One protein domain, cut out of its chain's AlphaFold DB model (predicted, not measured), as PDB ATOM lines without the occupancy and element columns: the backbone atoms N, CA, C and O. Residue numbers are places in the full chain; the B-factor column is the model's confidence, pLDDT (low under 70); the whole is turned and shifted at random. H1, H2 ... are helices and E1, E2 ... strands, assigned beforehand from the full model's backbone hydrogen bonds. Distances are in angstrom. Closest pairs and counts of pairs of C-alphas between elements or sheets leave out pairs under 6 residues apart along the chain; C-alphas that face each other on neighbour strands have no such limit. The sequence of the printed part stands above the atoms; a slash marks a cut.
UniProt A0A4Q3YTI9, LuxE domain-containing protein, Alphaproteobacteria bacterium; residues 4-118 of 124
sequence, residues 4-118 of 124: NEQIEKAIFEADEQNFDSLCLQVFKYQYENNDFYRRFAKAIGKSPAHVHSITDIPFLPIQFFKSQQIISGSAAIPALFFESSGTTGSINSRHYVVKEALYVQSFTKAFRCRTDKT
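What this domain is: This is residues 4 to 118 of the 124 residues of the protein "LuxE domain-containing protein" of Alphaproteobacteria bacterium (UniProt A0A4Q3YTI9). This is an open frame with few contacts between its helices: a helical hairpin of H1 and H2, with H3 turning a corner at the end of H2, makes one side, and a small strand hairpin of E1 and E2, with the short helix H4 near E2, makes another. From the strands the long helix H5 leads away, running the same way as H1, and its residues 110 to 116 stick out with the tail to residue 118. The printed part has 115 residues, with five named helices and two named strands in the order H1 H2 H3 H4 E1 E2 H5; the class is mostly helix, and the sheet, E1 - E2, is antiparallel. The whole is only just compact, close to loose, with a radius of gyration of the C-alphas of 16.0 A and spans of 42 by 39 by 26 A.

How they stand to each other: Begin with H1, residues 4 to 11, which touches H2, residues 19 to 33, as a helical hairpin: they run opposite ways at a shallow tilt of 26 degrees, and their closest C-alphas, those of Ile 7 and Val 26, are 7.0 A apart. Next, H2 touches H3, residues 35 to 43, only at the corner by their link, with residues 30 to 32 of H2 alone; they stand about perpendicular at 74 degrees, and the closest C-alphas, those of Tyr 31 and Arg 38, are 4.7 A apart. H4, residues 62 to 66, is apart from H3. Look then at the hairpin of E1, residues 81 to 83, and E2, residues 94 to 96, antiparallel at 166 degrees, where N 82 and O 95 are within hydrogen-bond range at 2.9 A. The closest C-alphas of H4 and E2, those of Phe 65 and Arg 94, are 5.5 A apart. H5, residues 100 to 116, is close to H1 but not clearly touching, with the C-alphas of Glu 8 and Leu 102 closest at 7.7 A; it is apart from H2, H3 and H4. In H1, H2, H3 and H5 every O i to N i+4 pair is within hydrogen-bond range; H4 has 0 of 1, and 2 of its 2 O i to N i+3 pairs.

Where its parts are: Find C-alpha 4 at (318.281, 389.305, 602.482), where H1 begins its 10.8 A. H2 covers 20.7 A and H3 12.3 A; H4, E1 and E2 are shorter. H5 runs 23.9 A, from C-alpha 100 at (314.115, 376.541, 596.865) to C-alpha 116 at (335.336, 367.675, 590.542).

The domain as a whole: The C-alphas farthest apart, those of Ala 43 and Thr 118, are 46.3 A apart. The printed part has no cut. The links H3 to H4, residues 44 to 61, and H4 to E1, residues 67 to 80, are long. Mean pLDDT of the printed part is 89.4; look for values under 70 at residues 74 to 76 and 116 to 118.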
ATOM      1  N   ASN A   4     318.337 390.717 602.863       77.62
ATOM      2  CA  ASN A   4     318.281 389.305 602.482       77.62
ATOM      3  C   ASN A   4     319.105 388.974 601.221       77.62
ATOM      4  O   ASN A   4     319.840 387.993 601.222       77.62
ATOM      5  N   GLU A   5     319.045 389.793 600.172       78.50
ATOM      6  CA  GLU A   5     319.757 389.546 598.908       78.50
ATOM      7  C   GLU A   5     321.280 389.651 599.072       78.50
ATOM      8  O   GLU A   5     322.034 388.899 598.452       78.50
ATOM      9  N   GLN A   6     321.746 390.558 599.936       84.81
ATOM     10  CA  GLN A   6     323.173 390.704 600.226       84.81
ATOM     11  C   GLN A   6     323.717 389.494 600.995       84.81
ATOM     12  O   GLN A   6     324.774 388.975 600.639       84.81
ATOM     13  N   ILE A   7     322.986 389.021 602.011       90.00
ATOM     14  CA  ILE A   7     323.352 387.821 602.777       90.00
ATOM     15  C   ILE A   7     323.375 386.591 601.861       90.00
ATOM     16  O   ILE A   7     324.311 385.799 601.919       90.00
ATOM     17  N   GLU A   8     322.385 386.452 600.978       90.38
ATOM     18  CA  GLU A   8     322.299 385.336 600.028       90.38
ATOM     19  C   GLU A   8     323.505 385.255 599.101       90.38
ATOM     20  O   GLU A   8     324.051 384.171 598.899       90.38
ATOM     21  N   LYS A   9     323.960 386.397 598.580       90.38
ATOM     22  CA  LYS A   9     325.179 386.448 597.775       90.38
ATOM     23  C   LYS A   9     326.418 386.108 598.611       90.38
ATOM     24  O   LYS A   9     327.214 385.266 598.196       90.38
ATOM     25  N   ALA A  10     326.551 386.718 599.789       92.00
ATOM     26  CA  ALA A  10     327.721 386.563 600.652       92.00
ATOM     27  C   ALA A  10     327.948 385.110 601.108       92.00
ATOM     28  O   ALA A  10     329.092 384.679 601.212       92.00
ATOM     29  N   ILE A  11     326.883 384.318 601.292       92.62
ATOM     30  CA  ILE A  11     326.981 382.880 601.615       92.62
ATOM     31  C   ILE A  11     327.807 382.103 600.582       92.62
ATOM     32  O   ILE A  11     328.514 381.163 600.939       92.62
ATOM     33  N   PHE A  12     327.766 382.487 599.304       92.38
ATOM     34  CA  PHE A  12     328.522 381.799 598.256       92.38
ATOM     35  C   PHE A  12     329.967 382.281 598.099       92.38
ATOM     36  O   PHE A  12     330.723 381.624 597.377       92.38
ATOM     37  N   GLU A  13     330.325 383.387 598.741       92.25
ATOM     38  CA  GLU A  13     331.645 384.034 598.716       92.25
ATOM     39  C   GLU A  13     332.372 383.876 600.066       92.25
ATOM     40  O   GLU A  13     333.431 384.462 600.276       92.25
ATOM     41  N   ALA A  14     331.802 383.089 600.986       92.81
ATOM     42  CA  ALA A  14     332.336 382.914 602.325       92.81
ATOM     43  C   ALA A  14     333.714 382.224 602.322       92.81
ATOM     44  O   ALA A  14     333.908 381.206 601.655       92.81
ATOM     45  N   ASP A  15     334.640 382.757 603.115       93.75
ATOM     46  CA  ASP A  15     335.988 382.241 603.352       93.75
ATOM     47  C   ASP A  15     336.363 382.377 604.839       93.75
ATOM     48  O   ASP A  15     335.597 382.911 605.639       93.75
ATOM     49  N   GLU A  16     337.545 381.897 605.228       94.00
ATOM     50  CA  GLU A  16     337.999 381.933 606.626       94.00
ATOM     51  C   GLU A  16     338.077 383.353 607.215       94.00
ATOM     52  O   GLU A  16     337.920 383.519 608.422       94.00
ATOM     53  N   GLN A  17     338.296 384.383 606.392       94.44
ATOM     54  CA  GLN A  17     338.452 385.763 606.859       94.44
ATOM     55  C   GLN A  17     337.102 386.435 607.120       94.44
ATOM     56  O   GLN A  17     336.997 387.301 607.991       94.44
ATOM     57  N   ASN A  18     336.069 386.061 606.362       94.69
ATOM     58  CA  ASN A  18     334.758 386.705 606.416       94.69
ATOM     59  C   ASN A  18     333.664 385.860 607.101       94.69
ATOM     60  O   ASN A  18     332.592 386.397 607.405       94.69
ATOM     61  N   PHE A  19     333.933 384.579 607.389       95.56
ATOM     62  CA  PHE A  19     332.955 383.616 607.908       95.56
ATOM     63  C   PHE A  19     332.265 384.088 609.191       95.56
ATOM     64  O   PHE A  19     331.037 384.138 609.243       95.56
ATOM     65  N   ASP A  20     333.031 384.504 610.201       96.50
ATOM     66  CA  ASP A  20     332.480 384.909 611.500       96.50
ATOM     67  C   ASP A  20     331.556 386.125 611.376       96.50
ATOM     68  O   ASP A  20     330.447 386.144 611.918       96.50
ATOM     69  N   SER A  21     331.977 387.125 610.597       95.38
ATOM     70  CA  SER A  21     331.167 388.313 610.311       95.38
ATOM     71  C   SER A  21     329.871 387.940 609.595       95.38
ATOM     72  O   SER A  21     328.793 388.425 609.954       95.38
ATOM     73  N   LEU A  22     329.947 387.039 608.614       96.31
ATOM     74  CA  LEU A  22     328.774 386.548 607.903       96.31
ATOM     75  C   LEU A  22     327.832 385.770 608.834       96.31
ATOM     76  O   LEU A  22     326.622 385.991 608.791       96.31
ATOM     77  N   CYS A  23     328.349 384.914 609.717       96.25
ATOM     78  CA  CYS A  23     327.546 384.196 610.706       96.25
ATOM     79  C   CYS A  23     326.777 385.149 611.628       96.25
ATOM     80  O   CYS A  23     325.585 384.938 611.867       96.25
ATOM     81  N   LEU A  24     327.412 386.224 612.105       96.38
ATOM     82  CA  LEU A  24     326.748 387.241 612.927       96.38
ATOM     83  C   LEU A  24     325.667 388.003 612.140       96.38
ATOM     84  O   LEU A  24     324.585 388.269 612.672       96.38
ATOM     85  N   GLN A  25     325.911 388.304 610.861       95.19
ATOM     86  CA  GLN A  25     324.909 388.910 609.975       95.19
ATOM     87  C   GLN A  25     323.708 387.981 609.748       95.19
ATOM     88  O   GLN A  25     322.559 388.418 609.855       95.19
ATOM     89  N   VAL A  26     323.955 386.691 609.503       95.06
ATOM     90  CA  VAL A  26     322.904 385.673 609.377       95.06
ATOM     91  C   VAL A  26     322.124 385.556 610.684       95.06
ATOM     92  O   VAL A  26     320.896 385.562 610.648       95.06
ATOM     93  N   PHE A  27     322.793 385.516 611.840       96.25
ATOM     94  CA  PHE A  27     322.120 385.489 613.140       96.25
ATOM     95  C   PHE A  27     321.194 386.694 613.325       96.25
ATOM     96  O   PHE A  27     320.034 386.517 613.702       96.25
ATOM     97  N   LYS A  28     321.662 387.906 613.007       95.56
ATOM     98  CA  LYS A  28     320.836 389.117 613.068       95.56
ATOM     99  C   LYS A  28     319.610 389.007 612.161       95.56
ATOM    100  O   LYS A  28     318.495 389.246 612.621       95.56
ATOM    101  N   TYR A  29     319.792 388.568 610.916       94.38
ATOM    102  CA  TYR A  29     318.686 388.350 609.985       94.38
ATOM    103  C   TYR A  29     317.672 387.330 610.516       94.38
ATOM    104  O   TYR A  29     316.467 387.583 610.474       94.38
ATOM    105  N   GLN A  30     318.143 386.204 611.057       94.38
ATOM    106  CA  GLN A  30     317.290 385.180 611.662       94.38
ATOM    107  C   GLN A  30     316.537 385.730 612.874       94.38
ATOM    108  O   GLN A  30     315.337 385.511 613.000       94.38
ATOM    109  N   TYR A  31     317.207 386.487 613.741       95.69
ATOM    110  CA  TYR A  31     316.573 387.119 614.892       95.69
ATOM    111  C   TYR A  31     315.474 388.099 614.470       95.69
ATOM    112  O   TYR A  31     314.416 388.141 615.086       95.69
ATOM    113  N   GLU A  32     315.686 388.882 613.418       94.19
ATOM    114  CA  GLU A  32     314.713 389.873 612.958       94.19
ATOM    115  C   GLU A  32     313.534 389.233 612.213       94.19
ATOM    116  O   GLU A  32     312.393 389.643 612.420       94.19
ATOM    117  N   ASN A  33     313.780 388.192 611.413       93.25
ATOM    118  CA  ASN A  33     312.804 387.681 610.447       93.25
ATOM    119  C   ASN A  33     312.175 386.334 610.827       93.25
ATOM    120  O   ASN A  33     311.200 385.939 610.200       93.25
ATOM    121  N   ASN A  34     312.694 385.611 611.818       94.25
ATOM    122  CA  ASN A  34     312.112 384.349 612.275       94.25
ATOM    123  C   ASN A  34     311.467 384.536 613.652       94.25
ATOM    124  O   ASN A  34     312.149 384.570 614.676       94.25
ATOM    125  N   ASP A  35     310.139 384.643 613.681       93.62
ATOM    126  CA  ASP A  35     309.382 384.953 614.898       93.62
ATOM    127  C   ASP A  35     309.606 383.941 616.025       93.62
ATOM    128  O   ASP A  35     309.745 384.323 617.194       93.62
ATOM    129  N   PHE A  36     309.664 382.649 615.693       94.56
ATOM    130  CA  PHE A  36     309.890 381.601 616.682       94.56
ATOM    131  C   PHE A  36     311.315 381.668 617.238       94.56
ATOM    132  O   PHE A  36     311.509 381.692 618.456       94.56
ATOM    133  N   TYR A  37     312.309 381.765 616.352       96.31
ATOM    134  CA  TYR A  37     313.712 381.866 616.746       96.31
ATOM    135  C   TYR A  37     313.985 383.135 617.562       96.31
ATOM    136  O   TYR A  37     314.661 383.062 618.586       96.31
ATOM    137  N   ARG A  38     313.379 384.275 617.194       96.44
ATOM    138  CA  ARG A  38     313.444 385.534 617.952       96.44
ATOM    139  C   ARG A  38     312.947 385.356 619.380       96.44
ATOM    140  O   ARG A  38     313.617 385.770 620.326       96.44
ATOM    141  N   ARG A  39     311.770 384.743 619.547       96.00
ATOM    142  CA  ARG A  39     311.172 384.482 620.867       96.00
ATOM    143  C   ARG A  39     312.050 383.558 621.703       96.00
ATOM    144  O   ARG A  39     312.275 383.855 622.872       96.00
ATOM    145  N   PHE A  40     312.564 382.488 621.099       97.06
ATOM    146  CA  PHE A  40     313.483 381.558 621.748       97.06
ATOM    147  C   PHE A  40     314.767 382.260 622.207       97.06
ATOM    148  O   PHE A  40     315.070 382.246 623.396       97.06
ATOM    149  N   ALA A  41     315.472 382.936 621.294       97.19
ATOM    150  CA  ALA A  41     316.723 383.629 621.589       97.19
ATOM    151  C   ALA A  41     316.527 384.707 622.670       97.19
ATOM    152  O   ALA A  41     317.290 384.772 623.633       97.19
ATOM    153  N   LYS A  42     315.438 385.486 622.584       96.88
ATOM    154  CA  LYS A  42     315.083 386.482 623.604       96.88
ATOM    155  C   LYS A  42     314.848 385.850 624.981       96.88
ATOM    156  O   LYS A  42     315.301 386.413 625.972       96.88
ATOM    157  N   ALA A  43     314.169 384.704 625.052       97.06
ATOM    158  CA  ALA A  43     313.867 384.028 626.317       97.06
ATOM    159  C   ALA A  43     315.123 383.553 627.068       97.06
ATOM    160  O   ALA A  43     315.102 383.464 628.290       97.06
ATOM    161  N   ILE A  44     316.218 383.299 626.349       96.19
ATOM    162  CA  ILE A  44     317.514 382.892 626.917       96.19
ATOM    163  C   ILE A  44     318.533 384.045 626.971       96.19
ATOM    164  O   ILE A  44     319.729 383.807 627.120       96.19
ATOM    165  N   GLY A  45     318.081 385.294 626.815       96.06
ATOM    166  CA  GLY A  45     318.934 386.483 626.921       96.06
ATOM    167  C   GLY A  45     319.888 386.703 625.742       96.06
ATOM    168  O   GLY A  45     320.817 387.498 625.844       96.06
ATOM    169  N   LYS A  46     319.675 386.025 624.610       96.88
ATOM    170  CA  LYS A  46     320.494 386.172 623.402       96.88
ATOM    171  C   LYS A  46     319.803 387.115 622.417       96.88
ATOM    172  O   LYS A  46     318.704 386.852 621.934       96.88
ATOM    173  N   SER A  47     320.454 388.232 622.110       96.19
ATOM    174  CA  SER A  47     320.003 389.222 621.121       96.19
ATOM    175  C   SER A  47     321.182 389.697 620.273       96.19
ATOM    176  O   SER A  47     322.314 389.565 620.736       96.19
ATOM    177  N   PRO A  48     320.961 390.342 619.113       95.38
ATOM    178  CA  PRO A  48     322.042 390.900 618.292       95.38
ATOM    179  C   PRO A  48     323.000 391.834 619.048       95.38
ATOM    180  O   PRO A  48     324.165 391.925 618.693       95.38
ATOM    181  N   ALA A  49     322.535 392.488 620.118       95.00
ATOM    182  CA  ALA A  49     323.371 393.331 620.977       95.00
ATOM    183  C   ALA A  49     324.296 392.569 621.952       95.00
ATOM    184  O   ALA A  49     325.221 393.170 622.476       95.00
ATOM    185  N   HIS A  50     324.044 391.281 622.214       94.19
ATOM    186  CA  HIS A  50     324.737 390.476 623.236       94.19
ATOM    187  C   HIS A  50     325.468 389.251 622.654       94.19
ATOM    188  O   HIS A  50     326.016 388.442 623.396       94.19
ATOM    189  N   VAL A  51     325.415 389.063 621.334       96.06
ATOM    190  CA  VAL A  51     326.072 387.964 620.617       96.06
ATOM    191  C   VAL A  51     327.207 388.583 619.817       96.06
ATOM    192  O   VAL A  51     326.958 389.283 618.838       96.06
ATOM    193  N   HIS A  52     328.441 388.366 620.271       95.56
ATOM    194  CA  HIS A  52     329.638 388.991 619.691       95.56
ATOM    195  C   HIS A  52     330.538 387.998 618.959       95.56
ATOM    196  O   HIS A  52     331.421 388.410 618.212       95.56
ATOM    197  N   SER A  53     330.312 386.702 619.157       96.44
ATOM    198  CA  SER A  53     331.077 385.634 618.528       96.44
ATOM    199  C   SER A  53     330.163 384.524 618.017       96.44
ATOM    200  O   SER A  53     329.011 384.394 618.441       96.44
ATOM    201  N   ILE A  54     330.680 383.695 617.110       96.25
ATOM    202  CA  ILE A  54     329.923 382.566 616.557       96.25
ATOM    203  C   ILE A  54     329.502 381.553 617.631       96.25
ATOM    204  O   ILE A  54     328.445 380.938 617.517       96.25
ATOM    205  N   THR A  55     330.287 381.409 618.701       96.31
ATOM    206  CA  THR A  55     330.013 380.479 619.805       96.31
ATOM    207  C   THR A  55     328.904 380.977 620.729       96.31
ATOM    208  O   THR A  55     328.324 380.185 621.472       96.31
ATOM    209  N   ASP A  56     328.556 382.265 620.661       96.44
ATOM    210  CA  ASP A  56     327.457 382.850 621.427       96.44
ATOM    211  C   ASP A  56     326.079 382.633 620.789       96.44
ATOM    212  O   ASP A  56     325.061 382.880 621.451       96.44
ATOM    213  N   ILE A  57     326.036 382.213 619.518       97.19
ATOM    214  CA  ILE A  57     324.801 382.018 618.756       97.19
ATOM    215  C   ILE A  57     324.026 380.833 619.350       97.19
ATOM    216  O   ILE A  57     324.543 379.717 619.412       97.19
ATOM    217  N   PRO A  58     322.763 381.025 619.775       95.94
ATOM    218  CA  PRO A  58     322.025 379.959 620.425       95.94
ATOM    219  C   PRO A  58     321.552 378.903 619.425       95.94
ATOM    220  O   PRO A  58     320.884 379.212 618.429       95.94
ATOM    221  N   PHE A  59     321.829 377.640 619.744       94.50
ATOM    222  CA  PHE A  59     321.314 376.493 619.004       94.50
ATOM    223  C   PHE A  59     319.836 376.272 619.307       94.50
ATOM    224  O   PHE A  59     319.427 376.255 620.468       94.50
ATOM    225  N   LEU A  60     319.036 376.068 618.262       93.94
ATOM    226  CA  LEU A  60     317.615 375.776 618.406       93.94
ATOM    227  C   LEU A  60     317.405 374.264 618.606       93.94
ATOM    228  O   LEU A  60     317.755 373.487 617.715       93.94
ATOM    229  N   PRO A  61     316.819 373.818 619.734       92.94
ATOM    230  CA  PRO A  61     316.554 372.405 619.978       92.94
ATOM    231  C   PRO A  61     315.719 371.744 618.875       92.94
ATOM    232  O   PRO A  61     314.642 372.228 618.521       92.94
ATOM    233  N   ILE A  62     316.171 370.577 618.401       88.25
ATOM    234  CA  ILE A  62     315.529 369.830 617.304       88.25
ATOM    235  C   ILE A  62     314.056 369.490 617.584       88.25
ATOM    236  O   ILE A  62     313.243 369.421 616.667       88.25
ATOM    237  N   GLN A  63     313.675 369.337 618.857       90.44
ATOM    238  CA  GLN A  63     312.295 369.057 619.264       90.44
ATOM    239  C   GLN A  63     311.293 370.118 618.786       90.44
ATOM    240  O   GLN A  63     310.143 369.783 618.514       90.44
ATOM    241  N   PHE A  64     311.716 371.379 618.640       92.69
ATOM    242  CA  PHE A  64     310.821 372.443 618.189       92.69
ATOM    243  C   PHE A  64     310.393 372.254 616.734       92.69
ATOM    244  O   PHE A  64     309.258 372.569 616.392       92.69
ATOM    245  N   PHE A  65     311.226 371.625 615.907       91.56
ATOM    246  CA  PHE A  65     310.904 371.314 614.513       91.56
ATOM    247  C   PHE A  65     309.817 370.235 614.365       91.56
ATOM    248  O   PHE A  65     309.337 370.003 613.260       91.56
ATOM    249  N   LYS A  66     309.411 369.561 615.452       90.44
ATOM    250  CA  LYS A  66     308.293 368.598 615.445       90.44
ATOM    251  C   LYS A  66     306.923 369.262 615.521       90.44
ATOM    252  O   LYS A  66     305.941 368.681 615.078       90.44
ATOM    253  N   SER A  67     306.836 370.445 616.127       88.62
ATOM    254  CA  SER A  67     305.552 371.090 616.427       88.62
ATOM    255  C   SER A  67     305.456 372.537 615.959       88.62
ATOM    256  O   SER A  67     304.365 373.099 615.979       88.62
ATOM    257  N   GLN A  68     306.571 373.152 615.564       90.88
ATOM    258  CA  GLN A  68     306.643 374.565 615.217       90.88
ATOM    259  C   GLN A  68     307.140 374.738 613.789       90.88
ATOM    260  O   GLN A  68     308.078 374.075 613.347       90.88
ATOM    261  N   GLN A  69     306.536 375.689 613.083       88.56
ATOM    262  CA  GLN A  69     307.004 376.111 611.776       88.56
ATOM    263  C   GLN A  69     308.097 377.169 611.951       88.56
ATOM    264  O   GLN A  69     307.827 378.333 612.241       88.56
ATOM    265  N   ILE A  70     309.348 376.744 611.797       91.56
ATOM    266  CA  ILE A  70     310.525 377.597 611.974       91.56
ATOM    267  C   ILE A  70     310.938 378.117 610.595       91.56
ATOM    268  O   ILE A  70     311.686 377.459 609.876       91.56
ATOM    269  N   ILE A  71     310.415 379.285 610.220       91.62
ATOM    270  CA  ILE A  71     310.696 379.952 608.941       91.62
ATOM    271  C   ILE A  71     311.082 381.414 609.159       91.62
ATOM    272  O   ILE A  71     310.677 382.032 610.143       91.62
ATOM    273  N   SER A  72     311.859 381.960 608.227       90.00
ATOM    274  CA  SER A  72     312.299 383.357 608.249       90.00
ATOM    275  C   SER A  72     311.574 384.141 607.156       90.00
ATOM    276  O   SER A  72     311.633 383.767 605.986       90.00
ATOM    277  N   GLY A  73     310.922 385.236 607.538       83.50
ATOM    278  CA  GLY A  73     310.122 386.099 606.676       83.50
ATOM    279  C   GLY A  73     308.619 385.819 606.770       83.50
ATOM    280  O   GLY A  73     308.173 384.860 607.391       83.50
ATOM    281  N   SER A  74     307.831 386.670 606.118       69.19
ATOM    282  CA  SER A  74     306.363 386.598 606.078       69.19
ATOM    283  C   SER A  74     305.827 385.735 604.929       69.19
ATOM    284  O   SER A  74     304.705 385.944 604.468       69.19
ATOM    285  N   ALA A  75     306.647 384.830 604.392       64.50
ATOM    286  CA  ALA A  75     306.265 384.011 603.249       64.50
ATOM    287  C   ALA A  75     305.135 383.037 603.622       64.50
ATOM    288  O   ALA A  75     305.052 382.559 604.756       64.50
ATOM    289  N   ALA A  76     304.290 382.711 602.639       69.94
ATOM    290  CA  ALA A  76     303.399 381.561 602.736       69.94
ATOM    291  C   ALA A  76     304.209 380.291 603.060       69.94
ATOM    292  O   ALA A  76     305.404 380.220 602.760       69.94
ATOM    293  N   ILE A  77     303.561 379.301 603.684       71.75
ATOM    294  CA  ILE A  77     304.210 378.039 604.072       71.75
ATOM    295  C   ILE A  77     304.956 377.466 602.855       71.75
ATOM    296  O   ILE A  77     304.320 377.253 601.819       71.75
ATOM    297  N   PRO A  78     306.280 377.229 602.945       79.12
ATOM    298  CA  PRO A  78     307.040 376.723 601.813       79.12
ATOM    299  C   PRO A  78     306.535 375.350 601.372       79.12
ATOM    300  O   PRO A  78     306.285 374.480 602.206       79.12
ATOM    301  N   ALA A  79     306.425 375.149 600.058       79.50
ATOM    302  CA  ALA A  79     306.013 373.866 599.488       79.50
ATOM    303  C   ALA A  79     307.075 372.767 599.685       79.50
ATOM    304  O   ALA A  79     306.733 371.596 599.823       79.50
ATOM    305  N   LEU A  80     308.357 373.149 599.735       89.00
ATOM    306  CA  LEU A  80     309.479 372.239 599.936       89.00
ATOM    307  C   LEU A  80     309.854 372.146 601.423       89.00
ATOM    308  O   LEU A  80     310.144 373.153 602.075       89.00
ATOM    309  N   PHE A  81     309.908 370.924 601.949       92.06
ATOM    310  CA  PHE A  81     310.418 370.629 603.285       92.06
ATOM    311  C   PHE A  81     311.072 369.246 603.334       92.06
ATOM    312  O   PHE A  81     310.743 368.358 602.551       92.06
ATOM    313  N   PHE A  82     311.978 369.062 604.289       90.44
ATOM    314  CA  PHE A  82     312.505 367.753 604.661       90.44
ATOM    315  C   PHE A  82     311.775 367.239 605.891       90.44
ATOM    316  O   PHE A  82     311.556 367.993 606.841       90.44
ATOM    317  N   GLU A  83     311.439 365.957 605.892       91.25
ATOM    318  CA  GLU A  83     310.828 365.281 607.030       91.25
ATOM    319  C   GLU A  83     311.768 364.184 607.531       91.25
ATOM    320  O   GLU A  83     312.343 363.433 606.742       91.25
ATOM    321  N   SER A  84     311.967 364.106 608.847       88.75
ATOM    322  CA  SER A  84     312.727 363.002 609.442       88.75
ATOM    323  C   SER A  84     312.021 361.671 609.176       88.75
ATOM    324  O   SER A  84     310.795 361.646 609.184       88.75
ATOM    325  N   SER A  85     312.753 360.559 609.065       82.81
ATOM    326  CA  SER A  85     312.164 359.221 608.875       82.81
ATOM    327  C   SER A  85     311.204 358.802 609.998       82.81
ATOM    328  O   SER A  85     310.260 358.059 609.744       82.81
ATOM    329  N   GLY A  86     311.403 359.325 611.211       76.00
ATOM    330  CA  GLY A  86     310.577 359.019 612.377       76.00
ATOM    331  C   GLY A  86     310.735 357.576 612.858       76.00
ATOM    332  O   GLY A  86     311.132 356.677 612.123       76.00
ATOM    333  N   THR A  87     310.425 357.340 614.126       76.12
ATOM    334  CA  THR A  87     310.155 355.988 614.628       76.12
ATOM    335  C   THR A  87     308.648 355.807 614.753       76.12
ATOM    336  O   THR A  87     307.918 356.784 614.961       76.12
ATOM    337  N   THR A  88     308.158 354.576 614.598       73.81
ATOM    338  CA  THR A  88     306.726 354.255 614.676       73.81
ATOM    339  C   THR A  88     306.107 354.854 615.946       73.81
ATOM    340  O   THR A  88     306.541 354.542 617.052       73.81
ATOM    341  N   GLY A  89     305.116 355.738 615.787       71.19
ATOM    342  CA  GLY A  89     304.423 356.414 616.894       71.19
ATOM    343  C   GLY A  89     304.985 357.783 617.309       71.19
ATOM    344  O   GLY A  89     304.453 358.389 618.237       71.19
ATOM    345  N   SER A  90     306.022 358.302 616.642       78.25
ATOM    346  CA  SER A  90     306.575 359.639 616.913       78.25
ATOM    347  C   SER A  90     306.086 360.703 615.922       78.25
ATOM    348  O   SER A  90     305.810 360.409 614.764       78.25
ATOM    349  N   ILE A  91     305.983 361.959 616.379       83.62
ATOM    350  CA  ILE A  91     305.796 363.112 615.486       83.62
ATOM    351  C   ILE A  91     307.145 363.433 614.839       83.62
ATOM    352  O   ILE A  91     308.126 363.722 615.541       83.62
ATOM    353  N   ASN A  92     307.180 363.384 613.510       87.88
ATOM    354  CA  ASN A  92     308.374 363.641 612.714       87.88
ATOM    355  C   ASN A  92     308.711 365.138 612.717       87.88
ATOM    356  O   ASN A  92     307.824 365.991 612.768       87.88
ATOM    357  N   SER A  93     310.003 365.470 612.674       91.00
ATOM    358  CA  SER A  93     310.433 366.860 612.522       91.00
ATOM    359  C   SER A  93     310.352 367.287 611.062       91.00
ATOM    360  O   SER A  93     310.675 366.503 610.168       91.00
ATOM    361  N   ARG A  94     309.966 368.545 610.830       91.44
ATOM    362  CA  ARG A  94     309.923 369.160 609.500       91.44
ATOM    363  C   ARG A  94     310.863 370.354 609.420       91.44
ATOM    364  O   ARG A  94     310.842 371.236 610.275       91.44
ATOM    365  N   HIS A  95     311.662 370.389 608.362       91.50
ATOM    366  CA  HIS A  95     312.581 371.478 608.048       91.50
ATOM    367  C   HIS A  95     312.159 372.117 606.731       91.50
ATOM    368  O   HIS A  95     312.377 371.552 605.660       91.50
ATOM    369  N   TYR A  96     311.528 373.283 606.815       91.44
ATOM    370  CA  TYR A  96     311.007 373.997 605.653       91.44
ATOM    371  C   TYR A  96     312.114 374.733 604.897       91.44
ATOM    372  O   TYR A  96     312.978 375.369 605.501       91.44
ATOM    373  N   VAL A  97     312.051 374.696 603.567       90.81
ATOM    374  CA  VAL A  97     312.995 375.378 602.678       90.81
ATOM    375  C   VAL A  97     312.319 376.613 602.092       90.81
ATOM    376  O   VAL A  97     311.582 376.527 601.117       90.81
ATOM    377  N   VAL A  98     312.574 377.783 602.688       89.19
ATOM    378  CA  VAL A  98     311.908 379.045 602.302       89.19
ATOM    379  C   VAL A  98     312.253 379.487 600.875       89.19
ATOM    380  O   VAL A  98     311.397 380.011 600.169       89.19
ATOM    381  N   LYS A  99     313.501 379.279 600.440       88.81
ATOM    382  CA  LYS A  99     313.980 379.639 599.099       88.81
ATOM    383  C   LYS A  99     314.559 378.417 598.400       88.81
ATOM    384  O   LYS A  99     315.738 378.107 598.555       88.81
ATOM    385  N   GLU A 100     313.726 377.740 597.616       89.56
ATOM    386  CA  GLU A 100     314.115 376.541 596.865       89.56
ATOM    387  C   GLU A 100     315.312 376.797 595.941       89.56
ATOM    388  O   GLU A 100     316.299 376.069 596.008       89.56
ATOM    389  N   ALA A 101     315.283 377.874 595.148       90.12
ATOM    390  CA  ALA A 101     316.370 378.208 594.225       90.12
ATOM    391  C   ALA A 101     317.730 378.365 594.931       90.12
ATOM    392  O   ALA A 101     318.739 377.849 594.453       90.12
ATOM    393  N   LEU A 102     317.747 379.022 596.098       90.06
ATOM    394  CA  LEU A 102     318.956 379.192 596.907       90.06
ATOM    395  C   LEU A 102     319.483 377.840 597.406       90.06
ATOM    396  O   LEU A 102     320.683 377.568 597.336       90.06
ATOM    397  N   TYR A 103     318.580 376.979 597.881       91.06
ATOM    398  CA  TYR A 103     318.922 375.638 598.341       91.06
ATOM    399  C   TYR A 103     319.503 374.778 597.211       91.06
ATOM    400  O   TYR A 103     320.577 374.198 597.377       91.06
ATOM    401  N   VAL A 104     318.840 374.740 596.050       92.94
ATOM    402  CA  VAL A 104     319.293 373.985 594.871       92.94
ATOM    403  C   VAL A 104     320.666 374.476 594.416       92.94
ATOM    404  O   VAL A 104     321.571 373.664 594.233       92.94
ATOM    405  N   GLN A 105     320.869 375.793 594.317       93.56
ATOM    406  CA  GLN A 105     322.167 376.370 593.962       93.56
ATOM    407  C   GLN A 105     323.271 375.941 594.938       93.56
ATOM    408  O   GLN A 105     324.345 375.519 594.504       93.56
ATOM    409  N   SER A 106     323.007 376.020 596.247       91.75
ATOM    410  CA  SER A 106     323.944 375.590 597.290       91.75
ATOM    411  C   SER A 106     324.289 374.113 597.178       91.75
ATOM    412  O   SER A 106     325.467 373.754 597.132       91.75
ATOM    413  N   PHE A 107     323.275 373.257 597.063       90.81
ATOM    414  CA  PHE A 107     323.463 371.821 596.924       90.81
ATOM    415  C   PHE A 107     324.269 371.473 595.664       90.81
ATOM    416  O   PHE A 107     325.257 370.745 595.746       90.81
ATOM    417  N   THR A 108     323.918 372.042 594.506       93.19
ATOM    418  CA  THR A 108     324.632 371.804 593.243       93.19
ATOM    419  C   THR A 108     326.078 372.292 593.299       93.19
ATOM    420  O   THR A 108     326.973 371.581 592.841       93.19
ATOM    421  N   LYS A 109     326.341 373.477 593.872       90.94
ATOM    422  CA  LYS A 109     327.708 374.004 594.024       90.94
ATOM    423  C   LYS A 109     328.552 373.097 594.921       90.94
ATOM    424  O   LYS A 109     329.683 372.773 594.561       90.94
ATOM    425  N   ALA A 110     328.000 372.660 596.054       88.31
ATOM    426  CA  ALA A 110     328.677 371.753 596.977       88.31
ATOM    427  C   ALA A 110     328.961 370.387 596.336       88.31
ATOM    428  O   ALA A 110     330.078 369.880 596.448       88.31
ATOM    429  N   PHE A 111     327.980 369.823 595.620       90.88
ATOM    430  CA  PHE A 111     328.135 368.559 594.904       90.88
ATOM    431  C   PHE A 111     329.261 368.640 593.868       90.88
ATOM    432  O   PHE A 111     330.195 367.850 593.950       90.88
ATOM    433  N   ARG A 112     329.243 369.648 592.982       91.31
ATOM    434  CA  ARG A 112     330.296 369.868 591.970       91.31
ATOM    435  C   ARG A 112     331.679 370.023 592.596       91.31
ATOM    436  O   ARG A 112     332.602 369.312 592.229       91.31
ATOM    437  N   CYS A 113     331.815 370.873 593.615       85.75
ATOM    438  CA  CYS A 113     333.092 371.065 594.313       85.75
ATOM    439  C   CYS A 113     333.644 369.755 594.907       85.75
ATOM    440  O   CYS A 113     334.857 369.548 594.953       85.75
ATOM    441  N   ARG A 114     332.765 368.850 595.358       77.38
ATOM    442  CA  ARG A 114     333.162 367.546 595.897       77.38
ATOM    443  C   ARG A 114     333.520 366.544 594.800       77.38
ATOM    444  O   ARG A 114     334.510 365.834 594.952       77.38
ATOM    445  N   THR A 115     332.738 366.473 593.725       75.88
ATOM    446  CA  THR A 115     332.950 365.507 592.637       75.88
ATOM    447  C   THR A 115     334.108 365.897 591.728       75.88
ATOM    448  O   THR A 115     334.907 365.036 591.373       75.88
ATOM    449  N   ASP A 116     334.277 367.184 591.431       60.41
ATOM    450  CA  ASP A 116     335.336 367.675 590.542       60.41
ATOM    451  C   ASP A 116     336.723 367.531 591.188       60.41
ATOM    452  O   ASP A 116     337.707 367.262 590.504       60.41
ATOM    453  N   LYS A 117     336.810 367.567 592.529       55.62
ATOM    454  CA  LYS A 117     338.040 367.215 593.266       55.62
ATOM    455  C   LYS A 117     338.453 365.746 593.119       55.62
ATOM    456  O   LYS A 117     339.589 365.418 593.437       55.62
ATOM    457  N   THR A 118     337.561 364.869 592.655       50.41
ATOM    458  CA  THR A 118     337.841 363.431 592.489       50.41
ATOM    459  C   THR A 118     338.357 363.103 591.078       50.41
ATOM    460  O   THR A 118     338.902 362.028 590.865       50.41
TER     461      THR A 118